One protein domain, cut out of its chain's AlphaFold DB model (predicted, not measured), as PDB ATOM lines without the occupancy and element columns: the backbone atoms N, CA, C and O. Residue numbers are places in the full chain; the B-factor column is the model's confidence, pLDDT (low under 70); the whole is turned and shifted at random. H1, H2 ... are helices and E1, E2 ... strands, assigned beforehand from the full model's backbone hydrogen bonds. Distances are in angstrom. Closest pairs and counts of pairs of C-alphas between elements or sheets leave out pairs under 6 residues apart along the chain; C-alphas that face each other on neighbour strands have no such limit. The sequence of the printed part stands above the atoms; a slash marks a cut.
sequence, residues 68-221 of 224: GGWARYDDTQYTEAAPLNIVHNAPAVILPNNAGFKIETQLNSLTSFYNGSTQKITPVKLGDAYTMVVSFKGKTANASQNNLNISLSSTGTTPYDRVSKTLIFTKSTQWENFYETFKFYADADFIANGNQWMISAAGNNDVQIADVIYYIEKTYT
ATOM      1  N   GLY A  68     476.877 -23.141 673.513       76.31
ATOM      2  CA  GLY A  68     477.624 -22.200 672.700       76.31
ATOM      3  C   GLY A  68     478.052 -20.920 673.404       76.31
ATOM      4  O   GLY A  68     478.395 -20.930 674.585       76.31
ATOM      5  N   GLY A  69     478.121 -19.850 672.623       88.88
ATOM      6  CA  GLY A  69     478.790 -18.599 672.953       88.88
ATOM      7  C   GLY A  69     479.686 -18.179 671.797       88.88
ATOM      8  O   GLY A  69     480.160 -19.023 671.030       88.88
ATOM      9  N   TRP A  70     479.896 -16.877 671.652       94.19
ATOM     10  CA  TRP A  70     480.720 -16.337 670.581       94.19
ATOM     11  C   TRP A  70     481.648 -15.246 671.083       94.19
ATOM     12  O   TRP A  70     481.350 -14.518 672.033       94.19
ATOM     13  N   ALA A  71     482.777 -15.126 670.404       96.62
ATOM     14  CA  ALA A  71     483.714 -14.047 670.617       96.62
ATOM     15  C   ALA A  71     484.241 -13.514 669.290       96.62
ATOM     16  O   ALA A  71     484.278 -14.220 668.281       96.62
ATOM     17  N   ARG A  72     484.638 -12.246 669.312       97.62
ATOM     18  CA  ARG A  72     485.291 -11.569 668.195       97.62
ATOM     19  C   ARG A  72     486.642 -11.035 668.645       97.62
ATOM     20  O   ARG A  72     486.728 -10.472 669.736       97.62
ATOM     21  N   TYR A  73     487.647 -11.176 667.793       98.25
ATOM     22  CA  TYR A  73     489.009 -10.698 667.995       98.25
ATOM     23  C   TYR A  73     489.470  -9.982 666.733       98.25
ATOM     24  O   TYR A  73     489.460 -10.573 665.651       98.25
ATOM     25  N   ASP A  74     489.894  -8.737 666.878       98.25
ATOM     26  CA  ASP A  74     490.323  -7.897 665.769       98.25
ATOM     27  C   ASP A  74     491.806  -7.593 665.910       98.25
ATOM     28  O   ASP A  74     492.278  -7.207 666.988       98.25
ATOM     29  N   ASP A  75     492.515  -7.730 664.797       98.06
ATOM     30  CA  ASP A  75     493.874  -7.254 664.679       98.06
ATOM     31  C   ASP A  75     493.895  -5.728 664.583       98.06
ATOM     32  O   ASP A  75     493.116  -5.116 663.851       98.06
ATOM     33  N   THR A  76     494.805  -5.106 665.324       97.25
ATOM     34  CA  THR A  76     495.015  -3.651 665.285       97.25
ATOM     35  C   THR A  76     496.402  -3.263 664.783       97.25
ATOM     36  O   THR A  76     496.731  -2.077 664.758       97.25
ATOM     37  N   GLN A  77     497.230  -4.243 664.406       97.00
ATOM     38  CA  GLN A  77     498.614  -4.026 663.993       97.00
ATOM     39  C   GLN A  77     498.739  -3.884 662.472       97.00
ATOM     40  O   GLN A  77     499.372  -2.942 661.993       97.00
ATOM     41  N   TYR A  78     498.147  -4.806 661.719       97.56
ATOM     42  CA  TYR A  78     498.211  -4.865 660.268       97.56
ATOM     43  C   TYR A  78     496.966  -4.225 659.666       97.56
ATOM     44  O   TYR A  78     495.895  -4.823 659.581       97.56
ATOM     45  N   THR A  79     497.134  -2.982 659.234       97.56
ATOM     46  CA  THR A  79     496.087  -2.167 658.604       97.56
ATOM     47  C   THR A  79     496.407  -1.958 657.129       97.56
ATOM     48  O   THR A  79     497.522  -2.233 656.689       97.56
ATOM     49  N   GLU A  80     495.477  -1.412 656.344       95.94
ATOM     50  CA  GLU A  80     495.752  -1.092 654.931       95.94
ATOM     51  C   GLU A  80     496.967  -0.158 654.745       95.94
ATOM     52  O   GLU A  80     497.638  -0.215 653.714       95.94
ATOM     53  N   ALA A  81     497.269   0.684 655.742       96.19
ATOM     54  CA  ALA A  81     498.426   1.581 655.738       96.19
ATOM     55  C   ALA A  81     499.745   0.880 656.117       96.19
ATOM     56  O   ALA A  81     500.820   1.374 655.776       96.19
ATOM     57  N   ALA A  82     499.672  -0.254 656.817       97.06
ATOM     58  CA  ALA A  82     500.816  -1.050 657.257       97.06
ATOM     59  C   ALA A  82     500.504  -2.555 657.122       97.06
ATOM     60  O   ALA A  82     500.333  -3.241 658.133       97.06
ATOM     61  N   PRO A  83     500.372  -3.073 655.887       97.50
ATOM     62  CA  PRO A  83     499.897  -4.431 655.668       97.50
ATOM     63  C   PRO A  83     500.983  -5.477 655.929       97.50
ATOM     64  O   PRO A  83     502.178  -5.217 655.769       97.50
ATOM     65  N   LEU A  84     500.560  -6.696 656.261       97.25
ATOM     66  CA  LEU A  84     501.450  -7.854 656.265       97.25
ATOM     67  C   LEU A  84     501.762  -8.244 654.818       97.25
ATOM     68  O   LEU A  84     500.838  -8.478 654.039       97.25
ATOM     69  N   ASN A  85     503.046  -8.376 654.474       96.88
ATOM     70  CA  ASN A  85     503.467  -8.923 653.186       96.88
ATOM     71  C   ASN A  85     503.723 -10.432 653.286       96.88
ATOM     72  O   ASN A  85     504.529 -10.879 654.103       96.88
ATOM     73  N   ILE A  86     503.075 -11.200 652.418       96.62
ATOM     74  CA  ILE A  86     503.251 -12.642 652.273       96.62
ATOM     75  C   ILE A  86     504.011 -12.875 650.980       96.62
ATOM     76  O   ILE A  86     503.494 -12.630 649.889       96.62
ATOM     77  N   VAL A  87     505.242 -13.350 651.123       95.75
ATOM     78  CA  VAL A  87     506.162 -13.531 650.003       95.75
ATOM     79  C   VAL A  87     505.786 -14.784 649.213       95.75
ATOM     80  O   VAL A  87     505.583 -15.860 649.781       95.75
ATOM     81  N   HIS A  88     505.696 -14.655 647.894       94.12
ATOM     82  CA  HIS A  88     505.484 -15.782 646.996       94.12
ATOM     83  C   HIS A  88     506.661 -16.774 647.056       94.12
ATOM     84  O   HIS A  88     507.819 -16.380 647.172       94.12
ATOM     85  N   ASN A  89     506.363 -18.076 646.973       91.56
ATOM     86  CA  ASN A  89     507.311 -19.189 647.147       91.56
ATOM     87  C   ASN A  89     507.983 -19.279 648.531       91.56
ATOM     88  O   ASN A  89     508.919 -20.062 648.705       91.56
ATOM     89  N   ALA A  90     507.508 -18.530 649.529       95.25
ATOM     90  CA  ALA A  90     507.914 -18.721 650.916       95.25
ATOM     91  C   ALA A  90     507.031 -19.772 651.624       95.25
ATOM     92  O   ALA A  90     505.897 -20.020 651.200       95.25
ATOM     93  N   PRO A  91     507.520 -20.390 652.719       94.69
ATOM     94  CA  PRO A  91     506.691 -21.220 653.586       94.69
ATOM     95  C   PRO A  91     505.463 -20.467 654.112       94.69
ATOM     96  O   PRO A  91     505.481 -19.242 654.241       94.69
ATOM     97  N   ALA A  92     504.413 -21.211 654.465       94.62
ATOM     98  CA  ALA A  92     503.227 -20.630 655.082       94.62
ATOM     99  C   ALA A  92     503.576 -19.902 656.391       94.62
ATOM    100  O   ALA A  92     504.373 -20.387 657.197       94.62
ATOM    101  N   VAL A  93     502.943 -18.753 656.606       96.62
ATOM    102  CA  VAL A  93     503.107 -17.910 657.796       96.62
ATOM    103  C   VAL A  93     501.807 -17.859 658.591       96.62
ATOM    104  O   VAL A  93     500.742 -18.171 658.062       96.62
ATOM    105  N   ILE A  94     501.878 -17.473 659.864       96.81
ATOM    106  CA  ILE A  94     500.686 -17.286 660.702       96.81
ATOM    107  C   ILE A  94     499.898 -16.080 660.173       96.81
ATOM    108  O   ILE A  94     500.487 -15.026 659.936       96.81
ATOM    109  N   LEU A  95     498.579 -16.221 660.012       97.25
ATOM    110  CA  LEU A  95     497.671 -15.099 659.777       97.25
ATOM    111  C   LEU A  95     497.554 -14.298 661.080       97.25
ATOM    112  O   LEU A  95     497.020 -14.822 662.067       97.25
ATOM    113  N   PRO A  96     498.073 -13.060 661.121       95.31
ATOM    114  CA  PRO A  96     498.244 -12.378 662.380       95.31
ATOM    115  C   PRO A  96     496.934 -11.837 662.922       95.31
ATOM    116  O   PRO A  96     496.099 -11.325 662.181       95.31
ATOM    117  N   ASN A  97     496.784 -11.939 664.239       97.62
ATOM    118  CA  ASN A  97     495.749 -11.228 664.972       97.62
ATOM    119  C   ASN A  97     496.204 -11.031 666.418       97.62
ATOM    120  O   ASN A  97     496.241 -11.984 667.201       97.62
ATOM    121  N   ASN A  98     496.564  -9.800 666.769       97.56
ATOM    122  CA  ASN A  98     497.026  -9.443 668.110       97.56
ATOM    123  C   ASN A  98     495.892  -9.352 669.155       97.56
ATOM    124  O   ASN A  98     496.167  -9.085 670.325       97.56
ATOM    125  N   ALA A  99     494.633  -9.566 668.753       97.50
ATOM    126  CA  ALA A  99     493.435  -9.368 669.566       97.50
ATOM    127  C   ALA A  99     493.394  -7.986 670.247       97.50
ATOM    128  O   ALA A  99     492.925  -7.857 671.384       97.50
ATOM    129  N   GLY A 100     493.903  -6.954 669.565       96.94
ATOM    130  CA  GLY A 100     493.987  -5.588 670.079       96.94
ATOM    131  C   GLY A 100     492.619  -4.981 670.390       96.94
ATOM    132  O   GLY A 100     492.506  -4.138 671.281       96.94
ATOM    133  N   PHE A 101     491.568  -5.465 669.725       97.19
ATOM    134  CA  PHE A 101     490.185  -5.294 670.156       97.19
ATOM    135  C   PHE A 101     489.492  -6.655 670.268       97.19
ATOM    136  O   PHE A 101     489.727  -7.559 669.466       97.19
ATOM    137  N   LYS A 102     488.625  -6.810 671.275       97.00
ATOM    138  CA  LYS A 102     487.895  -8.059 671.502       97.00
ATOM    139  C   LYS A 102     486.502  -7.849 672.073       97.00
ATOM    140  O   LYS A 102     486.280  -6.978 672.914       97.00
ATOM    141  N   ILE A 103     485.576  -8.708 671.655       96.31
ATOM    142  CA  ILE A 103     484.232  -8.829 672.221       96.31
ATOM    143  C   ILE A 103     484.104 -10.234 672.793       96.31
ATOM    144  O   ILE A 103     483.981 -11.200 672.050       96.31
ATOM    145  N   GLU A 104     484.118 -10.337 674.121       93.69
ATOM    146  CA  GLU A 104     483.985 -11.608 674.852       93.69
ATOM    147  C   GLU A 104     482.773 -11.608 675.796       93.69
ATOM    148  O   GLU A 104     482.569 -12.536 676.573       93.69
ATOM    149  N   THR A 105     481.925 -10.578 675.730       90.12
ATOM    150  CA  THR A 105     480.737 -10.457 676.592       90.12
ATOM    151  C   THR A 105     479.707 -11.561 676.351       90.12
ATOM    152  O   THR A 105     478.910 -11.844 677.241       90.12
ATOM    153  N   GLN A 106     479.741 -12.198 675.175       87.88
ATOM    154  CA  GLN A 106     478.872 -13.310 674.776       87.88
ATOM    155  C   GLN A 106     479.621 -14.651 674.678       87.88
ATOM    156  O   GLN A 106     479.072 -15.626 674.167       87.88
ATOM    157  N   LEU A 107     480.864 -14.720 675.177       85.88
ATOM    158  CA  LEU A 107     481.750 -15.883 675.057       85.88
ATOM    159  C   LEU A 107     481.160 -17.143 675.703       85.88
ATOM    160  O   LEU A 107     481.380 -18.246 675.212       85.88
ATOM    161  N   ASN A 108     480.428 -16.972 676.811       82.50
ATOM    162  CA  ASN A 108     479.831 -18.059 677.591       82.50
ATOM    163  C   ASN A 108     480.813 -19.233 677.845       82.50
ATOM    164  O   ASN A 108     480.490 -20.415 677.738       82.50
ATOM    165  N   SER A 109     482.054 -18.869 678.171       81.56
ATOM    166  CA  SER A 109     483.149 -19.751 678.572       81.56
ATOM    167  C   SER A 109     483.986 -19.040 679.636       81.56
ATOM    168  O   SER A 109     484.038 -17.809 679.667       81.56
ATOM    169  N   LEU A 110     484.638 -19.809 680.510       80.12
ATOM    170  CA  LEU A 110     485.629 -19.278 681.455       80.12
ATOM    171  C   LEU A 110     486.972 -18.988 680.776       80.12
ATOM    172  O   LEU A 110     487.763 -18.195 681.282       80.12
ATOM    173  N   THR A 111     487.226 -19.632 679.638       86.25
ATOM    174  CA  THR A 111     488.431 -19.456 678.834       86.25
ATOM    175  C   THR A 111     488.089 -18.814 677.502       86.25
ATOM    176  O   THR A 111     487.107 -19.176 676.849       86.25
ATOM    177  N   SER A 112     488.925 -17.855 677.109       92.44
ATOM    178  CA  SER A 112     488.895 -17.227 675.790       92.44
ATOM    179  C   SER A 112     489.044 -18.275 674.684       92.44
ATOM    180  O   SER A 112     489.730 -19.278 674.881       92.44
ATOM    181  N   PHE A 113     488.426 -18.046 673.524       95.12
ATOM    182  CA  PHE A 113     488.570 -18.935 672.366       95.12
ATOM    183  C   PHE A 113     489.842 -18.662 671.556       95.12
ATOM    184  O   PHE A 113     490.198 -19.469 670.698       95.12
ATOM    185  N   TYR A 114     490.522 -17.540 671.801       97.00
ATOM    186  CA  TYR A 114     491.723 -17.157 671.069       97.00
ATOM    187  C   TYR A 114     492.681 -16.345 671.941       97.00
ATOM    188  O   TYR A 114     492.283 -15.425 672.654       97.00
ATOM    189  N   ASN A 115     493.972 -16.649 671.846       96.06
ATOM    190  CA  ASN A 115     495.031 -15.927 672.532       96.06
ATOM    191  C   ASN A 115     495.835 -15.094 671.527       96.06
ATOM    192  O   ASN A 115     496.610 -15.644 670.747       96.06
ATOM    193  N   GLY A 116     495.686 -13.766 671.581       96.00
ATOM    194  CA  GLY A 116     496.377 -12.834 670.680       96.00
ATOM    195  C   GLY A 116     497.899 -12.779 670.844       96.00
ATOM    196  O   GLY A 116     498.594 -12.441 669.892       96.00
ATOM    197  N   SER A 117     498.444 -13.165 672.003       95.69
ATOM    198  CA  SER A 117     499.896 -13.177 672.231       95.69
ATOM    199  C   SER A 117     500.566 -14.393 671.598       95.69
ATOM    200  O   SER A 117     501.642 -14.283 671.017       95.69
ATOM    201  N   THR A 118     499.945 -15.568 671.718       95.44
ATOM    202  CA  THR A 118     500.454 -16.803 671.099       95.44
ATOM    203  C   THR A 118     499.932 -17.002 669.679       95.44
ATOM    204  O   THR A 118     500.466 -17.835 668.951       95.44
ATOM    205  N   GLN A 119     498.915 -16.232 669.285       96.06
ATOM    206  CA  GLN A 119     498.165 -16.330 668.036       96.06
ATOM    207  C   GLN A 119     497.508 -17.698 667.835       96.06
ATOM    208  O   GLN A 119     497.479 -18.230 666.724       96.06
ATOM    209  N   LYS A 120     497.026 -18.297 668.929       95.44
ATOM    210  CA  LYS A 120     496.449 -19.645 668.944       95.44
ATOM    211  C   LYS A 120     494.973 -19.619 669.295       95.44
ATOM    212  O   LYS A 120     494.558 -18.931 670.225       95.44
ATOM    213  N   ILE A 121     494.204 -20.436 668.587       95.25
ATOM    214  CA  ILE A 121     492.856 -20.831 668.978       95.25
ATOM    215  C   ILE A 121     492.982 -21.750 670.194       95.25
ATOM    216  O   ILE A 121     493.809 -22.665 670.208       95.25
ATOM    217  N   THR A 122     492.162 -21.497 671.206       92.75
ATOM    218  CA  THR A 122     492.150 -22.211 672.484       92.75
ATOM    219  C   THR A 122     490.765 -22.802 672.721       92.75
ATOM    220  O   THR A 122     489.903 -22.149 673.317       92.75
ATOM    221  N   PRO A 123     490.508 -24.026 672.226       90.19
ATOM    222  CA  PRO A 123     489.250 -24.700 672.485       90.19
ATOM    223  C   PRO A 123     489.084 -24.999 673.980       90.19
ATOM    224  O   PRO A 123     490.058 -25.088 674.728       90.19
ATOM    225  N   VAL A 124     487.839 -25.132 674.430       88.38
ATOM    226  CA  VAL A 124     487.516 -25.225 675.863       88.38
ATOM    227  C   VAL A 124     487.547 -26.670 676.338       88.38
ATOM    228  O   VAL A 124     488.088 -26.957 677.406       88.38
ATOM    229  N   LYS A 125     486.957 -27.581 675.560       87.75
ATOM    230  CA  LYS A 125     486.836 -28.991 675.922       87.75
ATOM    231  C   LYS A 125     487.037 -29.907 674.713       87.75
ATOM    232  O   LYS A 125     486.709 -29.562 673.579       87.75
ATOM    233  N   LEU A 126     487.561 -31.105 674.978       90.88
ATOM    234  CA  LEU A 126     487.639 -32.192 674.004       90.88
ATOM    235  C   LEU A 126     486.259 -32.462 673.383       90.88
ATOM    236  O   LEU A 126     485.272 -32.629 674.098       90.88
ATOM    237  N   GLY A 127     486.214 -32.534 672.055       89.62
ATOM    238  CA  GLY A 127     485.000 -32.780 671.283       89.62
ATOM    239  C   GLY A 127     484.129 -31.545 671.051       89.62
ATOM    240  O   GLY A 127     483.109 -31.669 670.375       89.62
ATOM    241  N   ASP A 128     484.501 -30.369 671.568       90.81
ATOM    242  CA  ASP A 128     483.800 -29.128 671.237       90.81
ATOM    243  C   ASP A 128     483.911 -28.846 669.737       90.81
ATOM    244  O   ASP A 128     484.984 -28.977 669.143       90.81
ATOM    245  N   ALA A 129     482.803 -28.435 669.125       92.31
ATOM    246  CA  ALA A 129     482.756 -28.064 667.718       92.31
ATOM    247  C   ALA A 129     482.546 -26.560 667.567       92.31
ATOM    248  O   ALA A 129     481.673 -25.965 668.207       92.31
ATOM    249  N   TYR A 130     483.298 -25.958 666.654       94.62
ATOM    250  CA  TYR A 130     483.326 -24.520 666.427       94.62
ATOM    251  C   TYR A 130     482.997 -24.190 664.977       94.62
ATOM    252  O   TYR A 130     483.382 -24.905 664.049       94.62
ATOM    253  N   THR A 131     482.304 -23.069 664.796       95.44
ATOM    254  CA  THR A 131     482.245 -22.354 663.523       95.44
ATOM    255  C   THR A 131     483.064 -21.086 663.678       95.44
ATOM    256  O   THR A 131     482.815 -20.278 664.570       95.44
ATOM    257  N   MET A 132     484.066 -20.928 662.825       96.19
ATOM    258  CA  MET A 132     484.945 -19.773 662.825       96.19
ATOM    259  C   MET A 132     484.839 -19.049 661.498       96.19
ATOM    260  O   MET A 132     484.976 -19.648 660.435       96.19
ATOM    261  N   VAL A 133     484.632 -17.746 661.576       97.62
ATOM    262  CA  VAL A 133     484.726 -16.846 660.443       97.62
ATOM    263  C   VAL A 133     486.076 -16.153 660.507       97.62
ATOM    264  O   VAL A 133     486.414 -15.513 661.508       97.62
ATOM    265  N   VAL A 134     486.826 -16.271 659.420       97.88
ATOM    266  CA  VAL A 134     488.056 -15.527 659.180       97.88
ATOM    267  C   VAL A 134     487.752 -14.475 658.124       97.88
ATOM    268  O   VAL A 134     487.405 -14.807 656.990       97.88
ATOM    269  N   SER A 135     487.845 -13.206 658.516       98.00
ATOM    270  CA  SER A 135     487.607 -12.060 657.643       98.00
ATOM    271  C   SER A 135     488.855 -11.198 657.578       98.00
ATOM    272  O   SER A 135     489.480 -10.957 658.603       98.00
ATOM    273  N   PHE A 136     489.223 -10.727 656.393       98.19
ATOM    274  CA  PHE A 136     490.359  -9.822 656.206       98.19
ATOM    275  C   PHE A 136     490.264  -9.120 654.852       98.19
ATOM    276  O   PHE A 136     489.487  -9.524 653.980       98.19
ATOM    277  N   LYS A 137     491.086  -8.091 654.655       97.50
ATOM    278  CA  LYS A 137     491.321  -7.495 653.340       97.50
ATOM    279  C   LYS A 137     492.593  -8.044 652.732       97.50
ATOM    280  O   LYS A 137     493.621  -8.126 653.401       97.50
ATOM    281  N   GLY A 138     492.525  -8.407 651.459       96.00
ATOM    282  CA  GLY A 138     493.665  -8.884 650.691       96.00
ATOM    283  C   GLY A 138     493.893  -8.035 649.447       96.00
ATOM    284  O   GLY A 138     492.944  -7.522 648.855       96.00
ATOM    285  N   LYS A 139     495.148  -7.924 649.019       94.31
ATOM    286  CA  LYS A 139     495.531  -7.294 647.754       94.31
ATOM    287  C   LYS A 139     496.763  -7.971 647.168       94.31
ATOM    288  O   LYS A 139     497.632  -8.438 647.898       94.31
ATOM    289  N   THR A 140     496.880  -7.946 645.846       93.44
ATOM    290  CA  THR A 140     498.097  -8.327 645.122       93.44
ATOM    291  C   THR A 140     498.605  -7.190 644.244       93.44
ATOM    292  O   THR A 140     497.845  -6.323 643.807       93.44
ATOM    293  N   ALA A 141     499.912  -7.181 643.971       86.88
ATOM    294  CA  ALA A 141     500.541  -6.154 643.133       86.88
ATOM    295  C   ALA A 141     500.152  -6.265 641.646       86.88
ATOM    296  O   ALA A 141     500.136  -5.270 640.926       86.88
ATOM    297  N   ASN A 142     499.824  -7.474 641.188       84.44
ATOM    298  CA  ASN A 142     499.374  -7.761 639.828       84.44
ATOM    299  C   ASN A 142     497.909  -8.223 639.847       84.44
ATOM    300  O   ASN A 142     497.455  -8.726 640.866       84.44
ATOM    301  N   ALA A 143     497.189  -8.100 638.732       78.75
ATOM    302  CA  ALA A 143     495.798  -8.533 638.569       78.75
ATOM    303  C   ALA A 143     495.644  -9.974 638.028       78.75
ATOM    304  O   ALA A 143     494.528 -10.447 637.832       78.75
ATOM    305  N   SER A 144     496.734 -10.680 637.716       80.56
ATOM    306  CA  SER A 144     496.669 -11.978 637.029       80.56
ATOM    307  C   SER A 144     497.117 -13.143 637.906       80.56
ATOM    308  O   SER A 144     498.207 -13.112 638.465       80.56
ATOM    309  N   GLN A 145     496.299 -14.205 637.929       79.44
ATOM    310  CA  GLN A 145     496.622 -15.520 638.509       79.44
ATOM    311  C   GLN A 145     497.105 -15.452 639.966       79.44
ATOM    312  O   GLN A 145     498.096 -16.075 640.347       79.44
ATOM    313  N   ASN A 146     496.376 -14.702 640.789       88.50
ATOM    314  CA  ASN A 146     496.658 -14.600 642.213       88.50
ATOM    315  C   ASN A 146     495.698 -15.461 643.011       88.50
ATOM    316  O   ASN A 146     494.481 -15.409 642.821       88.50
ATOM    317  N   ASN A 147     496.263 -16.223 643.932       92.25
ATOM    318  CA  ASN A 147     495.502 -16.969 644.906       92.25
ATOM    319  C   ASN A 147     496.264 -16.997 646.242       92.25
ATOM    320  O   ASN A 147     497.483 -16.803 646.299       92.25
ATOM    321  N   LEU A 148     495.511 -17.198 647.314       95.06
ATOM    322  CA  LEU A 148     495.995 -17.300 648.682       95.06
ATOM    323  C   LEU A 148     495.457 -18.602 649.260       95.06
ATOM    324  O   LEU A 148     494.250 -18.832 649.234       95.06
ATOM    325  N   ASN A 149     496.328 -19.436 649.807       95.44
ATOM    326  CA  ASN A 149     495.877 -20.579 650.588       95.44
ATOM    327  C   ASN A 149     495.752 -20.166 652.045       95.44
ATOM    328  O   ASN A 149     496.658 -19.530 652.579       95.44
ATOM    329  N   ILE A 150     494.653 -20.565 652.674       95.81
ATOM    330  CA  ILE A 150     494.441 -20.503 654.115       95.81
ATOM    331  C   ILE A 150     494.210 -21.921 654.635       95.81
ATOM    332  O   ILE A 150     493.507 -22.714 654.006       95.81
ATOM    333  N   SER A 151     494.823 -22.264 655.762       94.25
ATOM    334  CA  SER A 151     494.726 -23.592 656.376       94.25
ATOM    335  C   SER A 151     494.870 -23.506 657.888       94.25
ATOM    336  O   SER A 151     495.507 -22.586 658.399       94.25
ATOM    337  N   LEU A 152     494.283 -24.457 658.606       94.38
ATOM    338  CA  LEU A 152     494.491 -24.589 660.042       94.38
ATOM    339  C   LEU A 152     495.737 -25.444 660.303       94.38
ATOM    340  O   LEU A 152     495.876 -26.533 659.744       94.38
ATOM    341  N   SER A 153     496.648 -24.966 661.154       91.94
ATOM    342  CA  SER A 153     497.827 -25.740 661.549       91.94
ATOM    343  C   SER A 153     497.419 -27.055 662.219       91.94
ATOM    344  O   SER A 153     496.431 -27.094 662.951       91.94
ATOM    345  N   SER A 154     498.224 -28.103 662.046       81.94
ATOM    346  CA  SER A 154     498.081 -29.361 662.782       81.94
ATOM    347  C   SER A 154     499.425 -29.797 663.355       81.94
ATOM    348  O   SER A 154     500.425 -29.793 662.638       81.94
ATOM    349  N   THR A 155     499.448 -30.179 664.631       73.19
ATOM    350  CA  THR A 155     500.610 -30.793 665.302       73.19
ATOM    351  C   THR A 155     500.370 -32.255 665.693       73.19
ATOM    352  O   THR A 155     501.284 -32.911 666.192       73.19
ATOM    353  N   GLY A 156     499.174 -32.783 665.412       72.06
ATOM    354  CA  GLY A 156     498.718 -34.106 665.833       72.06
ATOM    355  C   GLY A 156     498.310 -35.018 664.674       72.06
ATOM    356  O   GLY A 156     498.704 -34.839 663.524       72.06
ATOM    357  N   THR A 157     497.510 -36.039 664.989       78.00
ATOM    358  CA  THR A 157     497.038 -37.032 664.007       78.00
ATOM    359  C   THR A 157     495.795 -36.579 663.247       78.00
ATOM    360  O   THR A 157     495.543 -37.065 662.142       78.00
ATOM    361  N   THR A 158     495.021 -35.645 663.809       83.50
ATOM    362  CA  THR A 158     493.858 -35.082 663.128       83.50
ATOM    363  C   THR A 158     494.326 -34.223 661.951       83.50
ATOM    364  O   THR A 158     495.118 -33.294 662.137       83.50
ATOM    365  N   PRO A 159     493.843 -34.494 660.727       82.44
ATOM    366  CA  PRO A 159     494.261 -33.762 659.541       82.44
ATOM    367  C   PRO A 159     493.528 -32.412 659.451       82.44
ATOM    368  O   PRO A 159     492.646 -32.216 658.612       82.44
ATOM    369  N   TYR A 160     493.857 -31.482 660.357       86.38
ATOM    370  CA  TYR A 160     493.322 -30.114 660.346       86.38
ATOM    371  C   TYR A 160     493.751 -29.320 659.104       86.38
ATOM    372  O   TYR A 160     493.070 -28.370 658.733       86.38
ATOM    373  N   ASP A 161     494.785 -29.771 658.391       79.69
ATOM    374  CA  ASP A 161     495.180 -29.277 657.069       79.69
ATOM    375  C   ASP A 161     494.058 -29.395 656.023       79.69
ATOM    376  O   ASP A 161     494.008 -28.620 655.067       79.69
ATOM    377  N   ARG A 162     493.104 -30.318 656.217       83.25
ATOM    378  CA  ARG A 162     491.899 -30.439 655.375       83.25
ATOM    379  C   ARG A 162     490.876 -29.338 655.631       83.25
ATOM    380  O   ARG A 162     490.008 -29.108 654.793       83.25
ATOM    381  N   VAL A 163     490.966 -28.653 656.771       90.38
ATOM    382  CA  VAL A 163     490.241 -27.406 657.033       90.38
ATOM    383  C   VAL A 163     491.041 -26.275 656.391       90.38
ATOM    384  O   VAL A 163     491.720 -25.485 657.047       90.38
ATOM    385  N   SER A 164     491.007 -26.255 655.063       91.88
ATOM    386  CA  SER A 164     491.752 -25.322 654.229       91.88
ATOM    387  C   SER A 164     490.917 -24.855 653.048       91.88
ATOM    388  O   SER A 164     489.912 -25.465 652.677       91.88
ATOM    389  N   LYS A 165     491.315 -23.725 652.469       95.00
ATOM    390  CA  LYS A 165     490.688 -23.174 651.272       95.00
ATOM    391  C   LYS A 165     491.707 -22.396 650.452       95.00
ATOM    392  O   LYS A 165     492.546 -21.684 651.000       95.00
ATOM    393  N   THR A 166     491.591 -22.496 649.134       95.25
ATOM    394  CA  THR A 166     492.258 -21.585 648.201       95.25
ATOM    395  C   THR A 166     491.308 -20.443 647.868       95.25
ATOM    396  O   THR A 166     490.196 -20.663 647.385       95.25
ATOM    397  N   LEU A 167     491.751 -19.222 648.131       94.62
ATOM    398  CA  LEU A 167     491.040 -17.980 647.870       94.62
ATOM    399  C   LEU A 167     491.581 -17.372 646.586       94.62
ATOM    400  O   LEU A 167     492.792 -17.288 646.395       94.62
ATOM    401  N   ILE A 168     490.683 -16.970 645.695       92.94
ATOM    402  CA  ILE A 168     491.035 -16.425 644.384       92.94
ATOM    403  C   ILE A 168     490.738 -14.933 644.411       92.94
ATOM    404  O   ILE A 168     489.625 -14.536 644.750       92.94
ATOM    405  N   PHE A 169     491.725 -14.128 644.033       92.94
ATOM    406  CA  PHE A 169     491.533 -12.691 643.866       92.94
ATOM    407  C   PHE A 169     490.812 -12.410 642.555       92.94
ATOM    408  O   PHE A 169     491.033 -13.093 641.544       92.94
ATOM    409  N   THR A 170     489.984 -11.368 642.539       88.88
ATOM    410  CA  THR A 170     489.495 -10.846 641.266       88.88
ATOM    411  C   THR A 170     490.660 -10.265 640.460       88.88
ATOM    412  O   THR A 170     491.765 -10.061 640.967       88.88
ATOM    413  N   LYS A 171     490.458 -10.026 639.159       86.38
ATOM    414  CA  LYS A 171     491.500  -9.447 638.296       86.38
ATOM    415  C   LYS A 171     491.672  -7.945 638.555       86.38
ATOM    416  O   LYS A 171     491.444  -7.125 637.670       86.38
ATOM    417  N   SER A 172     492.049  -7.601 639.779       83.75
ATOM    418  CA  SER A 172     492.184  -6.252 640.312       83.75
ATOM    419  C   SER A 172     493.472  -6.137 641.126       83.75
ATOM    420  O   SER A 172     494.050  -7.127 641.562       83.75
ATOM    421  N   THR A 173     493.931  -4.906 641.324       89.81
ATOM    422  CA  THR A 173     495.035  -4.560 642.236       89.81
ATOM    423  C   THR A 173     494.540  -3.734 643.425       89.81
ATOM    424  O   THR A 173     495.323  -3.056 644.092       89.81
ATOM    425  N   GLN A 174     493.224  -3.682 643.628       93.31
ATOM    426  CA  GLN A 174     492.594  -2.995 644.752       93.31
ATOM    427  C   GLN A 174     492.438  -3.952 645.934       93.31
ATOM    428  O   GLN A 174     492.573  -5.164 645.781       93.31
ATOM    429  N   TRP A 175     492.172  -3.397 647.113       95.38
ATOM    430  CA  TRP A 175     491.814  -4.189 648.282       95.38
ATOM    431  C   TRP A 175     490.478  -4.904 648.066       95.38
ATOM    432  O   TRP A 175     489.492  -4.290 647.656       95.38
ATOM    433  N   GLU A 176     490.451  -6.196 648.369       95.31
ATOM    434  CA  GLU A 176     489.276  -7.060 648.301       95.31
ATOM    435  C   GLU A 176     488.969  -7.626 649.687       95.31
ATOM    436  O   GLU A 176     489.880  -7.957 650.445       95.31
ATOM    437  N   ASN A 177     487.683  -7.743 650.023       96.44
ATOM    438  CA  ASN A 177     487.251  -8.333 651.289       96.44
ATOM    439  C   ASN A 177     487.082  -9.844 651.129       96.44
ATOM    440  O   ASN A 177     486.324 -10.296 650.270       96.44
ATOM    441  N   PHE A 178     487.717 -10.606 652.011       96.94
ATOM    442  CA  PHE A 178     487.503 -12.039 652.156       96.94
ATOM    443  C   PHE A 178     486.724 -12.303 653.437       96.94
ATOM    444  O   PHE A 178     487.033 -11.742 654.484       96.94
ATOM    445  N   TYR A 179     485.713 -13.162 653.337       97.06
ATOM    446  CA  TYR A 179     484.895 -13.614 654.455       97.06
ATOM    447  C   TYR A 179     484.692 -15.112 654.296       97.06
ATOM    448  O   TYR A 179     483.966 -15.555 653.405       97.06
ATOM    449  N   GLU A 180     485.360 -15.895 655.133       96.88
ATOM    450  CA  GLU A 180     485.396 -17.343 654.980       96.88
ATOM    451  C   GLU A 180     485.007 -18.048 656.263       96.88
ATOM    452  O   GLU A 180     485.448 -17.685 657.350       96.88
ATOM    453  N   THR A 181     484.152 -19.059 656.128       96.81
ATOM    454  CA  THR A 181     483.622 -19.824 657.258       96.81
ATOM    455  C   THR A 181     484.232 -21.215 657.283       96.81
ATOM    456  O   THR A 181     484.093 -21.984 656.332       96.81
ATOM    457  N   PHE A 182     484.843 -21.558 658.408       96.44
ATOM    458  CA  PHE A 182     485.470 -22.843 658.668       96.44
ATOM    459  C   PHE A 182     484.787 -23.531 659.841       96.44
ATOM    460  O   PHE A 182     484.392 -22.891 660.815       96.44
ATOM    461  N   LYS A 183     484.658 -24.854 659.754       94.31
ATOM    462  CA  LYS A 183     484.104 -25.682 660.826       94.31
ATOM    463  C   LYS A 183     485.124 -26.729 661.222       94.31
ATOM    464  O   LYS A 183     485.692 -27.391 660.358       94.31
ATOM    465  N   PHE A 184     485.341 -26.873 662.520       94.00
ATOM    466  CA  PHE A 184     486.284 -27.839 663.071       94.00
ATOM    467  C   PHE A 184     485.853 -28.268 664.471       94.00
ATOM    468  O   PHE A 184     485.042 -27.605 665.120       94.00
ATOM    469  N   TYR A 185     486.397 -29.388 664.930       93.06
ATOM    470  CA  TYR A 185     486.223 -29.882 666.291       93.06
ATOM    471  C   TYR A 185     487.568 -29.930 667.014       93.06
ATOM    472  O   TYR A 185     488.615 -30.044 666.376       93.06
ATOM    473  N   ALA A 186     487.542 -29.850 668.339       91.75
ATOM    474  CA  ALA A 186     488.728 -29.941 669.175       91.75
ATOM    475  C   ALA A 186     489.041 -31.399 669.527       91.75
ATOM    476  O   ALA A 186     488.204 -32.095 670.105       91.75
ATOM    477  N   ASP A 187     490.245 -31.861 669.201       92.31
ATOM    478  CA  ASP A 187     490.802 -33.108 669.718       92.31
ATOM    479  C   ASP A 187     491.711 -32.844 670.938       92.31
ATOM    480  O   ASP A 187     491.803 -31.721 671.443       92.31
ATOM    481  N   ALA A 188     492.362 -33.889 671.453       91.25
ATOM    482  CA  ALA A 188     493.205 -33.772 672.642       91.25
ATOM    483  C   ALA A 188     494.475 -32.935 672.399       91.25
ATOM    484  O   ALA A 188     494.909 -32.224 673.304       91.25
ATOM    485  N   ASP A 189     495.050 -32.995 671.192       91.50
ATOM    486  CA  ASP A 189     496.241 -32.219 670.833       91.50
ATOM    487  C   ASP A 189     495.901 -30.732 670.711       91.50
ATOM    488  O   ASP A 189     496.591 -29.886 671.275       91.50
ATOM    489  N   PHE A 190     494.776 -30.412 670.072       92.06
ATOM    490  CA  PHE A 190     494.301 -29.043 669.924       92.06
ATOM    491  C   PHE A 190     494.018 -28.406 671.298       92.06
ATOM    492  O   PHE A 190     494.399 -27.263 671.543       92.06
ATOM    493  N   ILE A 191     493.429 -29.148 672.240       91.25
ATOM    494  CA  ILE A 191     493.236 -28.656 673.615       91.25
ATOM    495  C   ILE A 191     494.571 -28.373 674.315       91.25
ATOM    496  O   ILE A 191     494.697 -27.364 675.006       91.25
ATOM    497  N   ALA A 192     495.563 -29.249 674.147       91.12
ATOM    498  CA  ALA A 192     496.850 -29.116 674.823       91.12
ATOM    499  C   ALA A 192     497.725 -28.003 674.225       91.12
ATOM    500  O   ALA A 192     498.376 -27.261 674.961       91.12
ATOM    501  N   ASN A 193     497.747 -27.893 672.896       90.94
ATOM    502  CA  ASN A 193     498.751 -27.118 672.174       90.94
ATOM    503  C   ASN A 193     498.190 -25.893 671.452       90.94
ATOM    504  O   ASN A 193     498.949 -24.944 671.233       90.94
ATOM    505  N   GLY A 194     496.898 -25.875 671.117       91.94
ATOM    506  CA  GLY A 194     496.276 -24.837 670.298       91.94
ATOM    507  C   GLY A 194     496.731 -24.865 668.832       91.94
ATOM    508  O   GLY A 194     497.879 -25.189 668.530       91.94
ATOM    509  N   ASN A 195     495.857 -24.428 667.925       93.94
ATOM    510  CA  ASN A 195     496.136 -24.338 666.487       93.94
ATOM    511  C   ASN A 195     496.043 -22.890 665.997       93.94
ATOM    512  O   ASN A 195     495.459 -22.028 666.654       93.94
ATOM    513  N   GLN A 196     496.625 -22.621 664.834       94.75
ATOM    514  CA  GLN A 196     496.785 -21.290 664.255       94.75
ATOM    515  C   GLN A 196     496.327 -21.299 662.804       94.75
ATOM    516  O   GLN A 196     496.504 -22.292 662.096       94.75
ATOM    517  N   TRP A 197     495.773 -20.182 662.341       96.00
ATOM    518  CA  TRP A 197     495.539 -19.997 660.916       96.00
ATOM    519  C   TRP A 197     496.854 -19.699 660.216       96.00
ATOM    520  O   TRP A 197     497.586 -18.792 660.604       96.00
ATOM    521  N   MET A 198     497.126 -20.472 659.178       95.88
ATOM    522  CA  MET A 198     498.307 -20.380 658.341       95.88
ATOM    523  C   MET A 198     497.896 -19.934 656.947       95.88
ATOM    524  O   MET A 198     496.878 -20.385 656.415       95.88
ATOM    525  N   ILE A 199     498.707 -19.077 656.343       96.38
ATOM    526  CA  ILE A 199     498.468 -18.501 655.025       96.38
ATOM    527  C   ILE A 199     499.724 -18.549 654.159       96.38
ATOM    528  O   ILE A 199     500.842 -18.404 654.652       96.38
ATOM    529  N   SER A 200     499.545 -18.731 652.853       96.06
ATOM    530  CA  SER A 200     500.647 -18.721 651.885       96.06
ATOM    531  C   SER A 200     500.200 -18.179 650.531       96.06
ATOM    532  O   SER A 200     499.137 -18.562 650.031       96.06
ATOM    533  N   ALA A 201     501.036 -17.352 649.906       95.06
ATOM    534  CA  ALA A 201     500.830 -16.861 648.548       95.06
ATOM    535  C   ALA A 201     501.080 -17.991 647.531       95.06
ATOM    536  O   ALA A 201     502.225 -18.315 647.215       95.06
ATOM    537  N   ALA A 202     500.003 -18.605 647.038       89.19
ATOM    538  CA  ALA A 202     500.057 -19.769 646.150       89.19
ATOM    539  C   ALA A 202     499.838 -19.422 644.662       89.19
ATOM    540  O   ALA A 202     499.904 -20.300 643.799       89.19
ATOM    541  N   GLY A 203     499.564 -18.147 644.356       86.06
ATOM    542  CA  GLY A 203     499.552 -17.613 642.995       86.06
ATOM    543  C   GLY A 203     500.965 -17.326 642.497       86.06
ATOM    544  O   GLY A 203     501.907 -17.968 642.933       86.06
ATOM    545  N   ASN A 204     501.116 -16.328 641.625       88.56
ATOM    546  CA  ASN A 204     502.421 -15.938 641.064       88.56
ATOM    547  C   ASN A 204     503.024 -14.666 641.689       88.56
ATOM    548  O   ASN A 204     504.052 -14.181 641.219       88.56
ATOM    549  N   ASN A 205     502.365 -14.070 642.684       91.12
ATOM    550  CA  ASN A 205     502.752 -12.778 643.249       91.12
ATOM    551  C   ASN A 205     502.614 -12.779 644.770       91.12
ATOM    552  O   ASN A 205     501.815 -13.533 645.330       91.12
ATOM    553  N   ASP A 206     503.355 -11.875 645.405       94.38
ATOM    554  CA  ASP A 206     503.187 -11.541 646.815       94.38
ATOM    555  C   ASP A 206     501.755 -11.068 647.100       94.38
ATOM    556  O   ASP A 206     501.098 -10.419 646.271       94.38
ATOM    557  N   VAL A 207     501.290 -11.381 648.308       95.56
ATOM    558  CA  VAL A 207     499.963 -11.010 648.802       95.56
ATOM    559  C   VAL A 207     500.115 -10.102 650.012       95.56
ATOM    560  O   VAL A 207     500.847 -10.412 650.947       95.56
ATOM    561  N   GLN A 208     499.385  -8.994 650.013       96.31
ATOM    562  CA  GLN A 208     499.260  -8.095 651.150       96.31
ATOM    563  C   GLN A 208     497.957  -8.383 651.893       96.31
ATOM    564  O   GLN A 208     496.911  -8.524 651.255       96.31
ATOM    565  N   ILE A 209     498.014  -8.450 653.223       97.56
ATOM    566  CA  ILE A 209     496.846  -8.654 654.089       97.56
ATOM    567  C   ILE A 209     496.754  -7.553 655.144       97.56
ATOM    568  O   ILE A 209     497.767  -7.117 655.692       97.56
ATOM    569  N   ALA A 210     495.526  -7.133 655.429       98.00
ATOM    570  CA  ALA A 210     495.189  -6.152 656.449       98.00
ATOM    571  C   ALA A 210     493.829  -6.455 657.098       98.00
ATOM    572  O   ALA A 210     493.031  -7.226 656.561       98.00
ATOM    573  N   ASP A 211     493.557  -5.789 658.221       97.94
ATOM    574  CA  ASP A 211     492.255  -5.731 658.893       97.94
ATOM    575  C   ASP A 211     491.687  -7.127 659.213       97.94
ATOM    576  O   ASP A 211     490.561  -7.472 658.844       97.94
ATOM    577  N   VAL A 212     492.499  -7.963 659.866       98.38
ATOM    578  CA  VAL A 212     492.137  -9.349 660.183       98.38
ATOM    579  C   VAL A 212     491.158  -9.397 661.353       98.38
ATOM    580  O   VAL A 212     491.395  -8.834 662.418       98.38
ATOM    581  N   ILE A 213     490.064 -10.131 661.173       98.25
ATOM    582  CA  ILE A 213     489.023 -10.355 662.171       98.25
ATOM    583  C   ILE A 213     488.758 -11.852 662.287       98.25
ATOM    584  O   ILE A 213     488.507 -12.552 661.303       98.25
ATOM    585  N   TYR A 214     488.746 -12.318 663.529       98.31
ATOM    586  CA  TYR A 214     488.327 -13.652 663.918       98.31
ATOM    587  C   TYR A 214     487.011 -13.564 664.669       98.31
ATOM    588  O   TYR A 214     486.935 -12.954 665.730       98.31
ATOM    589  N   TYR A 215     485.979 -14.207 664.136       98.06
ATOM    590  CA  TYR A 215     484.742 -14.458 664.864       98.06
ATOM    591  C   TYR A 215     484.633 -15.956 665.116       98.06
ATOM    592  O   TYR A 215     484.685 -16.749 664.179       98.06
ATOM    593  N   ILE A 216     484.523 -16.349 666.380       97.06
ATOM    594  CA  ILE A 216     484.521 -17.750 666.798       97.06
ATOM    595  C   ILE A 216     483.240 -18.010 667.571       97.06
ATOM    596  O   ILE A 216     483.005 -17.398 668.610       97.06
ATOM    597  N   GLU A 217     482.443 -18.947 667.079       95.00
ATOM    598  CA  GLU A 217     481.237 -19.437 667.727       95.00
ATOM    599  C   GLU A 217     481.436 -20.897 668.133       95.00
ATOM    600  O   GLU A 217     481.753 -21.759 667.304       95.00
ATOM    601  N   LYS A 218     481.215 -21.200 669.413       92.81
ATOM    602  CA  LYS A 218     481.096 -22.584 669.870       92.81
ATOM    603  C   LYS A 218     479.704 -23.083 669.489       92.81
ATOM    604  O   LYS A 218     478.708 -22.576 669.987       92.81
ATOM    605  N   THR A 219     479.639 -24.087 668.624       91.25
ATOM    606  CA  THR A 219     478.366 -24.627 668.110       91.25
ATOM    607  C   THR A 219     477.855 -25.808 668.921       91.25
ATOM    608  O   THR A 219     476.663 -25.893 669.205       91.25
ATOM    609  N   TYR A 220     478.754 -26.692 669.353       86.81
ATOM    610  CA  TYR A 220     478.414 -27.849 670.176       86.81
ATOM    611  C   TYR A 220     479.467 -28.051 671.253       86.81
ATOM    612  O   TYR A 220     480.645 -27.761 671.047       86.81
ATOM    613  N   THR A 221     479.021 -28.548 672.404       85.94
ATOM    614  CA  THR A 221     479.919 -28.978 673.477       85.94
ATOM    615  C   THR A 221     480.169 -30.474 673.333       85.94
ATOM    616  O   THR A 221     479.220 -31.229 673.120       85.94
TER     617      THR A 221
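This is residues 68 to 221 of the 224 residues of an uncharacterized protein of Spirochaetes bacterium (UniProt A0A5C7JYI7). This is a sandwich, two sheets only partly face to face: a large, twisted sheet in which the long strands E7, E4 and E9 run side by side, with E4 between the other two and with E1 and E2 on the other side of E9 and E3 next to E1, and over part of it the small sheet E6, E5, E8. The short helix H1 sits near one end, on neither sheet, and long loops run between the strands. The printed part has 154 residues, with strands E1 to E7, then H1, then E8 and E9; the large sheet is branched and antiparallel, and the small one has the order E6, E5, E8, all antiparallel. The class is mostly strand, though under half of the residues are in named elements. The whole is compact, with a radius of gyration of the C-alphas of 15.4 A and spans of 44 by 33 by 22 A.

Start at E1, residues 69 to 74; beside it on one side lies E3, residues 101 to 103, antiparallel, with N 74 and O 101 2.8 A apart. On its other side is E9, residues 207 to 220, where N 73 and O 214 are 2.8 A apart. E2, residues 84 to 86, is on the same side of E9 as E1, beside residues 207 to 209, with N 86 and O 207 at 2.8 A. On the other side of E9 look for E4, residues 129 to 140, with N 133 and O 215 at 2.8 A. E4 has E9 on one side and on the other side the edge strand E7, residues 176 to 185, antiparallel to it, with N 132 and O 182 at 2.8 A. In the other sheet, E5, residues 147 to 152, and E6, residues 164 to 168, form a hairpin, with N 167 and O 148 at 2.8 A. E8, residues 197 to 201, is the other neighbour of E5, with N 198 and O 151 at 2.8 A. The best planes of the facing parts are 39 degrees apart. H1, residues 188 to 193, is apart from E4 and E9, and every O i to N i+4 pair in it is within hydrogen-bond range.

Find C-alpha 69 at (478.790, -18.599, 672.953), where E1 begins its 17.3 A. E2 is 6.5 A long, E3 7.2 A, E5 17.0 A, E6 13.3 A, H1 8.7 A and E8 13.8 A. E4 covers 33.7 A from (482.756, -28.064, 667.718) and bends by 52 degrees at residue 137; E7 covers 29.2 A. E9, 34.7 A, bends by 72 degrees at residue 210 and ends at C-alpha 220, (478.414, -27.849, 670.176).

The C-alphas farthest apart are those of Leu 110 and Ser 144, 46.4 A. The printed part has no cut. The links E2 to E3, E3 to E4 and E5 to E6 are long. Mean pLDDT of the printed part is 92.6, and no printed residue is under 70.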